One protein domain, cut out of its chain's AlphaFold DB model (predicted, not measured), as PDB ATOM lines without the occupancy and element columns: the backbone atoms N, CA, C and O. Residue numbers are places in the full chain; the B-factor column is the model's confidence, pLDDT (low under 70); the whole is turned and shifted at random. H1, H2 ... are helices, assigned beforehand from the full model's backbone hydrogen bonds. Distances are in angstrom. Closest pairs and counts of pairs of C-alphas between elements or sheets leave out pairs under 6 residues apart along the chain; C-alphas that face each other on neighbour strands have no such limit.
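AT A GLANCE: This is residues 13 to 68 of the 78 residues of an uncharacterized protein of Methanosarcinales archaeon (UniProt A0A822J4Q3). Three short helices are strung along an open, U-shaped course: H1 and H2 lie near each other at its base, the unnamed stretch of residues 13 to 24 makes one arm, and H3 makes the other. Each helix touches no other helix, and a long loop, residues 44 to 57, leads from H2 to H3; residues 16 to 23 of the first arm stick out free. You have 56 residues printed, with three named helices in the order H1, H2, H3 and no named strand; under half of the residues, 26 of 56, are in named elements, and the class is all helix. The whole is only just loose, close to compact, with a radius of gyration of the C-alphas of 12.4 A and spans of 32 by 27 by 18 A.

IN THESE COORDINATES: Start at C-alpha 13, at (26.316, 28.555, -30.985), and pass through residues 13 to 24, which hold no named helix. At C-alpha 25, at (35.829, 28.556, -35.510), H1 begins; it covers residues 25 to 32 and measures 10.8 A from first to last C-alpha. Next look at residues 36 to 43 for H2, which measures 10.5 A. After residues 44 to 57 you reach H3, residues 58 to 67, the longest helix by residues at 15.5 A; it ends at C-alpha 67, at (28.954, 46.429, -36.942).

HOW THE PARTS SIT: Look first at H1 and H2, which are close but not clearly touching: their closest C-alphas, of Asn 29 and Phe 38, are 7.2 A apart. Their lines stand about perpendicular, at 81 degrees. Then compare H2 and H3, also close but not clearly touching; their closest C-alphas, of Ile 37 and Leu 59, are 7.3 A apart. They run opposite ways at a steep tilt of 36 degrees, only just past shallow. H1 and H3 are apart. In the backbones, every O i to N i+4 pair of H2 is within hydrogen-bond range, against 3 of 4 in H1 and 1 of 6 in H3, where 4 of 7 O i to N i+3 pairs are within range.

THE WHOLE: For the greatest reach, find the C-alphas of Asn 20 and Asp 53, the two farthest apart, at 33.0 A. The printed part has no cut; the link from H1 to H2 is tight, with 3 residues, and the link from H2 to H3 is long, with 14. The mean pLDDT of the printed part is 85.8, and in this predicted model residues 62 to 68, of which 62 to 67 belong to H3, are under 70.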
ATOM      1  N   GLY A  13      27.401  29.498 -31.285       90.50
ATOM      2  CA  GLY A  13      26.316  28.555 -30.985       90.50
ATOM      3  C   GLY A  13      24.901  29.107 -31.214       90.50
ATOM      4  O   GLY A  13      23.961  28.326 -31.303       90.50
ATOM      5  N   LEU A  14      24.739  30.429 -31.344       91.81
ATOM      6  CA  LEU A  14      23.459  31.069 -31.681       91.81
ATOM      7  C   LEU A  14      23.272  31.286 -33.195       91.81
ATOM      8  O   LEU A  14      22.203  31.704 -33.637       91.81
ATOM      9  N   CYS A  15      24.302  31.043 -34.009       90.38
ATOM     10  CA  CYS A  15      24.247  31.255 -35.451       90.38
ATOM     11  C   CYS A  15      23.542  30.090 -36.156       90.38
ATOM     12  O   CYS A  15      23.968  28.945 -36.044       90.38
ATOM     13  N   LYS A  16      22.539  30.387 -36.994       92.88
ATOM     14  CA  LYS A  16      21.797  29.379 -37.780       92.88
ATOM     15  C   LYS A  16      22.653  28.544 -38.748       92.88
ATOM     16  O   LYS A  16      22.218  27.485 -39.188       92.88
ATOM     17  N   ASN A  17      23.834  29.042 -39.117       92.25
ATOM     18  CA  ASN A  17      24.757  28.358 -40.025       92.25
ATOM     19  C   ASN A  17      25.793  27.508 -39.268       92.25
ATOM     20  O   ASN A  17      26.523  26.735 -39.886       92.25
ATOM     21  N   PHE A  18      25.904  27.647 -37.942       91.38
ATOM     22  CA  PHE A  18      26.816  26.824 -37.151       91.38
ATOM     23  C   PHE A  18      26.359  25.359 -37.200       91.38
ATOM     24  O   PHE A  18      25.191  25.068 -36.959       91.38
ATOM     25  N   ASN A  19      27.266  24.448 -37.570       87.75
ATOM     26  CA  ASN A  19      26.972  23.051 -37.931       87.75
ATOM     27  C   ASN A  19      26.018  22.866 -39.130       87.75
ATOM     28  O   ASN A  19      25.574  21.752 -39.393       87.75
ATOM     29  N   ASN A  20      25.753  23.926 -39.895       91.25
ATOM     30  CA  ASN A  20      24.953  23.905 -41.117       91.25
ATOM     31  C   ASN A  20      25.639  24.757 -42.199       91.25
ATOM     32  O   ASN A  20      25.266  25.900 -42.460       91.25
ATOM     33  N   GLY A  21      26.718  24.217 -42.769       89.94
ATOM     34  CA  GLY A  21      27.566  24.911 -43.746       89.94
ATOM     35  C   GLY A  21      28.720  25.722 -43.142       89.94
ATOM     36  O   GLY A  21      29.657  26.032 -43.866       89.94
ATOM     37  N   CYS A  22      28.709  26.002 -41.833       90.50
ATOM     38  CA  CYS A  22      29.888  26.443 -41.082       90.50
ATOM     39  C   CYS A  22      30.328  25.351 -40.103       90.50
ATOM     40  O   CYS A  22      29.552  24.925 -39.239       90.50
ATOM     41  N   LEU A  23      31.586  24.921 -40.195       88.50
ATOM     42  CA  LEU A  23      32.160  23.894 -39.320       88.50
ATOM     43  C   LEU A  23      32.549  24.444 -37.940       88.50
ATOM     44  O   LEU A  23      32.851  23.672 -37.029       88.50
ATOM     45  N   GLY A  24      32.487  25.759 -37.753       88.38
ATOM     46  CA  GLY A  24      32.841  26.414 -36.503       88.38
ATOM     47  C   GLY A  24      34.303  26.836 -36.442       88.38
ATOM     48  O   GLY A  24      35.158  26.277 -37.121       88.38
ATOM     49  N   CYS A  25      34.564  27.827 -35.587       89.25
ATOM     50  CA  CYS A  25      35.829  28.556 -35.510       89.25
ATOM     51  C   CYS A  25      37.065  27.643 -35.495       89.25
ATOM     52  O   CYS A  25      37.959  27.839 -36.310       89.25
ATOM     53  N   GLU A  26      37.093  26.636 -34.622       88.88
ATOM     54  CA  GLU A  26      38.227  25.714 -34.489       88.88
ATOM     55  C   GLU A  26      38.450  24.888 -35.768       88.88
ATOM     56  O   GLU A  26      39.521  24.920 -36.369       88.88
ATOM     57  N   ARG A  27      37.413  24.193 -36.255       89.56
ATOM     58  CA  ARG A  27      37.535  23.287 -37.413       89.56
ATOM     59  C   ARG A  27      37.816  24.023 -38.722       89.56
ATOM     60  O   ARG A  27      38.592  23.537 -39.543       89.56
ATOM     61  N   GLU A  28      37.201  25.187 -38.919       87.94
ATOM     62  CA  GLU A  28      37.434  26.033 -40.098       87.94
ATOM     63  C   GLU A  28      38.905  26.472 -40.168       87.94
ATOM     64  O   GLU A  28      39.524  26.414 -41.231       87.94
ATOM     65  N   ASN A  29      39.492  26.858 -39.030       88.44
ATOM     66  CA  ASN A  29      40.828  27.449 -39.003       88.44
ATOM     67  C   ASN A  29      41.967  26.433 -38.888       88.44
ATOM     68  O   ASN A  29      43.056  26.744 -39.358       88.44
ATOM     69  N   ILE A  30      41.727  25.207 -38.404       79.94
ATOM     70  CA  ILE A  30      42.723  24.117 -38.480       79.94
ATOM     71  C   ILE A  30      43.102  23.811 -39.938       79.94
ATOM     72  O   ILE A  30      44.259  23.530 -40.235       79.94
ATOM     73  N   SER A  31      42.132  23.863 -40.856       71.69
ATOM     74  CA  SER A  31      42.346  23.478 -42.259       71.69
ATOM     75  C   SER A  31      42.835  24.618 -43.157       71.69
ATOM     76  O   SER A  31      43.537  24.358 -44.132       71.69
ATOM     77  N   ARG A  32      42.467  25.868 -42.848       71.25
ATOM     78  CA  ARG A  32      42.750  27.034 -43.706       71.25
ATOM     79  C   ARG A  32      43.744  28.022 -43.104       71.25
ATOM     80  O   ARG A  32      44.489  28.649 -43.844       71.25
ATOM     81  N   ASN A  33      43.779  28.152 -41.777       74.12
ATOM     82  CA  ASN A  33      44.651  29.077 -41.042       74.12
ATOM     83  C   ASN A  33      44.555  30.562 -41.480       74.12
ATOM     84  O   ASN A  33      45.517  31.321 -41.358       74.12
ATOM     85  N   GLU A  34      43.401  30.997 -42.000       82.81
ATOM     86  CA  GLU A  34      43.225  32.329 -42.606       82.81
ATOM     87  C   GLU A  34      42.796  33.410 -41.597       82.81
ATOM     88  O   GLU A  34      43.040  34.602 -41.804       82.81
ATOM     89  N   CYS A  35      42.144  33.035 -40.490       89.56
ATOM     90  CA  CYS A  35      41.627  34.016 -39.541       89.56
ATOM     91  C   CYS A  35      42.738  34.570 -38.639       89.56
ATOM     92  O   CYS A  35      43.148  33.958 -37.654       89.56
ATOM     93  N   ILE A  36      43.140  35.812 -38.897       91.06
ATOM     94  CA  ILE A  36      44.141  36.526 -38.091       91.06
ATOM     95  C   ILE A  36      43.776  36.638 -36.598       91.06
ATOM     96  O   ILE A  36      44.665  36.700 -35.751       91.06
ATOM     97  N   ILE A  37      42.482  36.648 -36.250       92.25
ATOM     98  CA  ILE A  37      42.021  36.696 -34.851       92.25
ATOM     99  C   ILE A  37      42.181  35.340 -34.173       92.25
ATOM    100  O   ILE A  37      42.603  35.290 -33.021       92.25
ATOM    101  N   PHE A  38      41.875  34.256 -34.892       93.75
ATOM    102  CA  PHE A  38      42.097  32.896 -34.414       93.75
ATOM    103  C   PHE A  38      43.574  32.701 -34.072       93.75
ATOM    104  O   PHE A  38      43.909  32.403 -32.929       93.75
ATOM    105  N   ASN A  39      44.452  33.026 -35.020       93.19
ATOM    106  CA  ASN A  39      45.899  32.875 -34.863       93.19
ATOM    107  C   ASN A  39      46.441  33.741 -33.722       93.19
ATOM    108  O   ASN A  39      47.303  33.313 -32.959       93.19
ATOM    109  N   CYS A  40      45.918  34.960 -33.561       94.62
ATOM    110  CA  CYS A  40      46.275  35.818 -32.434       94.62
ATOM    111  C   CYS A  40      45.873  35.207 -31.080       94.62
ATOM    112  O   CYS A  40      46.633  35.333 -30.121       94.62
ATOM    113  N   ALA A  41      44.690  34.594 -30.980       94.81
ATOM    114  CA  ALA A  41      44.225  33.961 -29.748       94.81
ATOM    115  C   ALA A  41      45.053  32.712 -29.408       94.81
ATOM    116  O   ALA A  41      45.485  32.576 -28.265       94.81
ATOM    117  N   GLU A  42      45.353  31.877 -30.408       94.56
ATOM    118  CA  GLU A  42      46.230  30.707 -30.266       94.56
ATOM    119  C   GLU A  42      47.639  31.107 -29.808       94.56
ATOM    120  O   GLU A  42      48.139  30.594 -28.811       94.56
ATOM    121  N   ASN A  43      48.249  32.110 -30.450       95.31
ATOM    122  CA  ASN A  43      49.586  32.592 -30.082       95.31
ATOM    123  C   ASN A  43      49.651  33.181 -28.666       95.31
ATOM    124  O   ASN A  43      50.699  33.139 -28.023       95.31
ATOM    125  N   LYS A  44      48.548  33.762 -28.185       95.94
ATOM    126  CA  LYS A  44      48.429  34.277 -26.814       95.94
ATOM    127  C   LYS A  44      47.959  33.213 -25.816       95.94
ATOM    128  O   LYS A  44      47.844  33.527 -24.636       95.94
ATOM    129  N   ASN A  45      47.688  31.990 -26.276       96.25
ATOM    130  CA  ASN A  45      47.128  30.893 -25.491       96.25
ATOM    131  C   ASN A  45      45.864  31.301 -24.709       96.25
ATOM    132  O   ASN A  45      45.722  31.017 -23.519       96.25
ATOM    133  N   ILE A  46      44.953  32.014 -25.379       96.12
ATOM    134  CA  ILE A  46      43.668  32.431 -24.811       96.12
ATOM    135  C   ILE A  46      42.501  31.779 -25.549       96.12
ATOM    136  O   ILE A  46      42.515  31.576 -26.763       96.12
ATOM    137  N   GLU A  47      41.442  31.485 -24.803       94.06
ATOM    138  CA  GLU A  47      40.259  30.813 -25.341       94.06
ATOM    139  C   GLU A  47      39.453  31.714 -26.285       94.06
ATOM    140  O   GLU A  47      38.973  31.269 -27.320       94.06
ATOM    141  N   TYR A  48      39.326  33.000 -25.961       93.69
ATOM    142  CA  TYR A  48      38.701  33.995 -26.824       93.69
ATOM    143  C   TYR A  48      39.139  35.404 -26.430       93.69
ATOM    144  O   TYR A  48      39.589  35.641 -25.307       93.69
ATOM    145  N   CYS A  49      38.980  36.365 -27.342       94.25
ATOM    146  CA  CYS A  49      39.478  37.730 -27.185       94.25
ATOM    147  C   CYS A  49      38.981  38.445 -25.922       94.25
ATOM    148  O   CYS A  49      39.707  39.292 -25.420       94.25
ATOM    149  N   LEU A  50      37.802  38.104 -25.383       91.56
ATOM    150  CA  LEU A  50      37.294  38.692 -24.132       91.56
ATOM    151  C   LEU A  50      38.147  38.333 -22.899       91.56
ATOM    152  O   LEU A  50      38.043  39.017 -21.890       91.56
ATOM    153  N   LYS A  51      38.990  37.292 -22.977       95.12
ATOM    154  CA  LYS A  51      39.982  36.941 -21.944       95.12
ATOM    155  C   LYS A  51      41.357  37.580 -22.183       95.12
ATOM    156  O   LYS A  51      42.301  37.263 -21.473       95.12
ATOM    157  N   CYS A  52      41.512  38.412 -23.213       95.69
ATOM    158  CA  CYS A  52      42.773  39.100 -23.475       95.69
ATOM    159  C   CYS A  52      42.874  40.362 -22.614       95.69
ATOM    160  O   CYS A  52      41.984  41.205 -22.685       95.69
ATOM    161  N   ASP A  53      43.990  40.544 -21.907       96.00
ATOM    162  CA  ASP A  53      44.230  41.740 -21.080       96.00
ATOM    163  C   ASP A  53      44.225  43.046 -21.892       96.00
ATOM    164  O   ASP A  53      43.842  44.102 -21.398       96.00
ATOM    165  N   ASP A  54      44.587  42.971 -23.177       93.56
ATOM    166  CA  ASP A  54      44.580  44.118 -24.092       93.56
ATOM    167  C   ASP A  54      43.195  44.399 -24.701       93.56
ATOM    168  O   ASP A  54      43.071  45.245 -25.597       93.56
ATOM    169  N   PHE A  55      42.156  43.645 -24.333       90.50
ATOM    170  CA  PHE A  55      40.844  43.772 -24.957       90.50
ATOM    171  C   PHE A  55      40.146  45.092 -24.569       90.50
ATOM    172  O   PHE A  55      40.066  45.420 -23.389       90.50
ATOM    173  N   PRO A  56      39.557  45.836 -25.530       87.31
ATOM    174  CA  PRO A  56      39.584  45.613 -26.975       87.31
ATOM    175  C   PRO A  56      40.907  46.087 -27.599       87.31
ATOM    176  O   PRO A  56      41.216  47.279 -27.595       87.31
ATOM    177  N   CYS A  57      41.660  45.177 -28.221       89.12
ATOM    178  CA  CYS A  57      42.937  45.516 -28.850       89.12
ATOM    179  C   CYS A  57      42.732  46.099 -30.260       89.12
ATOM    180  O   CYS A  57      41.621  46.107 -30.802       89.12
ATOM    181  N   LYS A  58      43.810  46.571 -30.903       86.88
ATOM    182  CA  LYS A  58      43.754  47.164 -32.256       86.88
ATOM    183  C   LYS A  58      43.071  46.248 -33.284       86.88
ATOM    184  O   LYS A  58      42.333  46.748 -34.129       86.88
ATOM    185  N   LEU A  59      43.268  44.931 -33.172       86.56
ATOM    186  CA  LEU A  59      42.666  43.934 -34.058       86.56
ATOM    187  C   LEU A  59      41.133  43.874 -33.912       86.56
ATOM    188  O   LEU A  59      40.415  43.856 -34.908       86.56
ATOM    189  N   MET A  60      40.621  43.936 -32.678       84.56
ATOM    190  CA  MET A  60      39.178  43.889 -32.393       84.56
ATOM    191  C   MET A  60      38.470  45.236 -32.593       84.56
ATOM    192  O   MET A  60      37.300  45.280 -32.982       84.56
ATOM    193  N   ARG A  61      39.175  46.358 -32.402       73.00
ATOM    194  CA  ARG A  61      38.647  47.706 -32.697       73.00
ATOM    195  C   ARG A  61      38.317  47.909 -34.187       73.00
ATOM    196  O   ARG A  61      37.522  48.782 -34.512       73.00
ATOM    197  N   GLY A  62      38.894  47.109 -35.089       64.94
ATOM    198  CA  GLY A  62      38.560  47.122 -36.520       64.94
ATOM    199  C   GLY A  62      37.208  46.473 -36.840       64.94
ATOM    200  O   GLY A  62      36.430  47.032 -37.606       64.94
ATOM    201  N   LEU A  63      36.891  45.339 -36.205       64.94
ATOM    202  CA  LEU A  63      35.628  44.613 -36.413       64.94
ATOM    203  C   LEU A  63      34.407  45.404 -35.945       64.94
ATOM    204  O   LEU A  63      33.373  45.424 -36.611       64.94
ATOM    205  N   SER A  64      34.541  46.089 -34.810       58.03
ATOM    206  CA  SER A  64      33.477  46.945 -34.285       58.03
ATOM    207  C   SER A  64      33.119  48.071 -35.250       58.03
ATOM    208  O   SER A  64      31.955  48.430 -35.302       58.03
ATOM    209  N   ARG A  65      34.025  48.575 -36.100       56.09
ATOM    210  CA  ARG A  65      33.652  49.596 -37.098       56.09
ATOM    211  C   ARG A  65      32.657  49.106 -38.148       56.09
ATOM    212  O   ARG A  65      31.884  49.919 -38.625       56.09
ATOM    213  N   ALA A  66      32.664  47.820 -38.502       56.06
ATOM    214  CA  ALA A  66      31.733  47.274 -39.492       56.06
ATOM    215  C   ALA A  66      30.321  47.050 -38.917       56.06
ATOM    216  O   ALA A  66      29.340  47.152 -39.647       56.06
ATOM    217  N   TYR A  67      30.217  46.773 -37.611       55.47
ATOM    218  CA  TYR A  67      28.954  46.429 -36.942       55.47
ATOM    219  C   TYR A  67      28.426  47.505 -35.981       55.47
ATOM    220  O   TYR A  67      27.278  47.421 -35.556       55.47
ATOM    221  N   CYS A  68      29.235  48.496 -35.602       59.91
ATOM    222  CA  CYS A  68      28.852  49.530 -34.647       59.91
ATOM    223  C   CYS A  68      28.166  50.696 -35.373       59.91
ATOM    224  O   CYS A  68      28.832  51.388 -36.149       59.91
TER     225      CYS A  68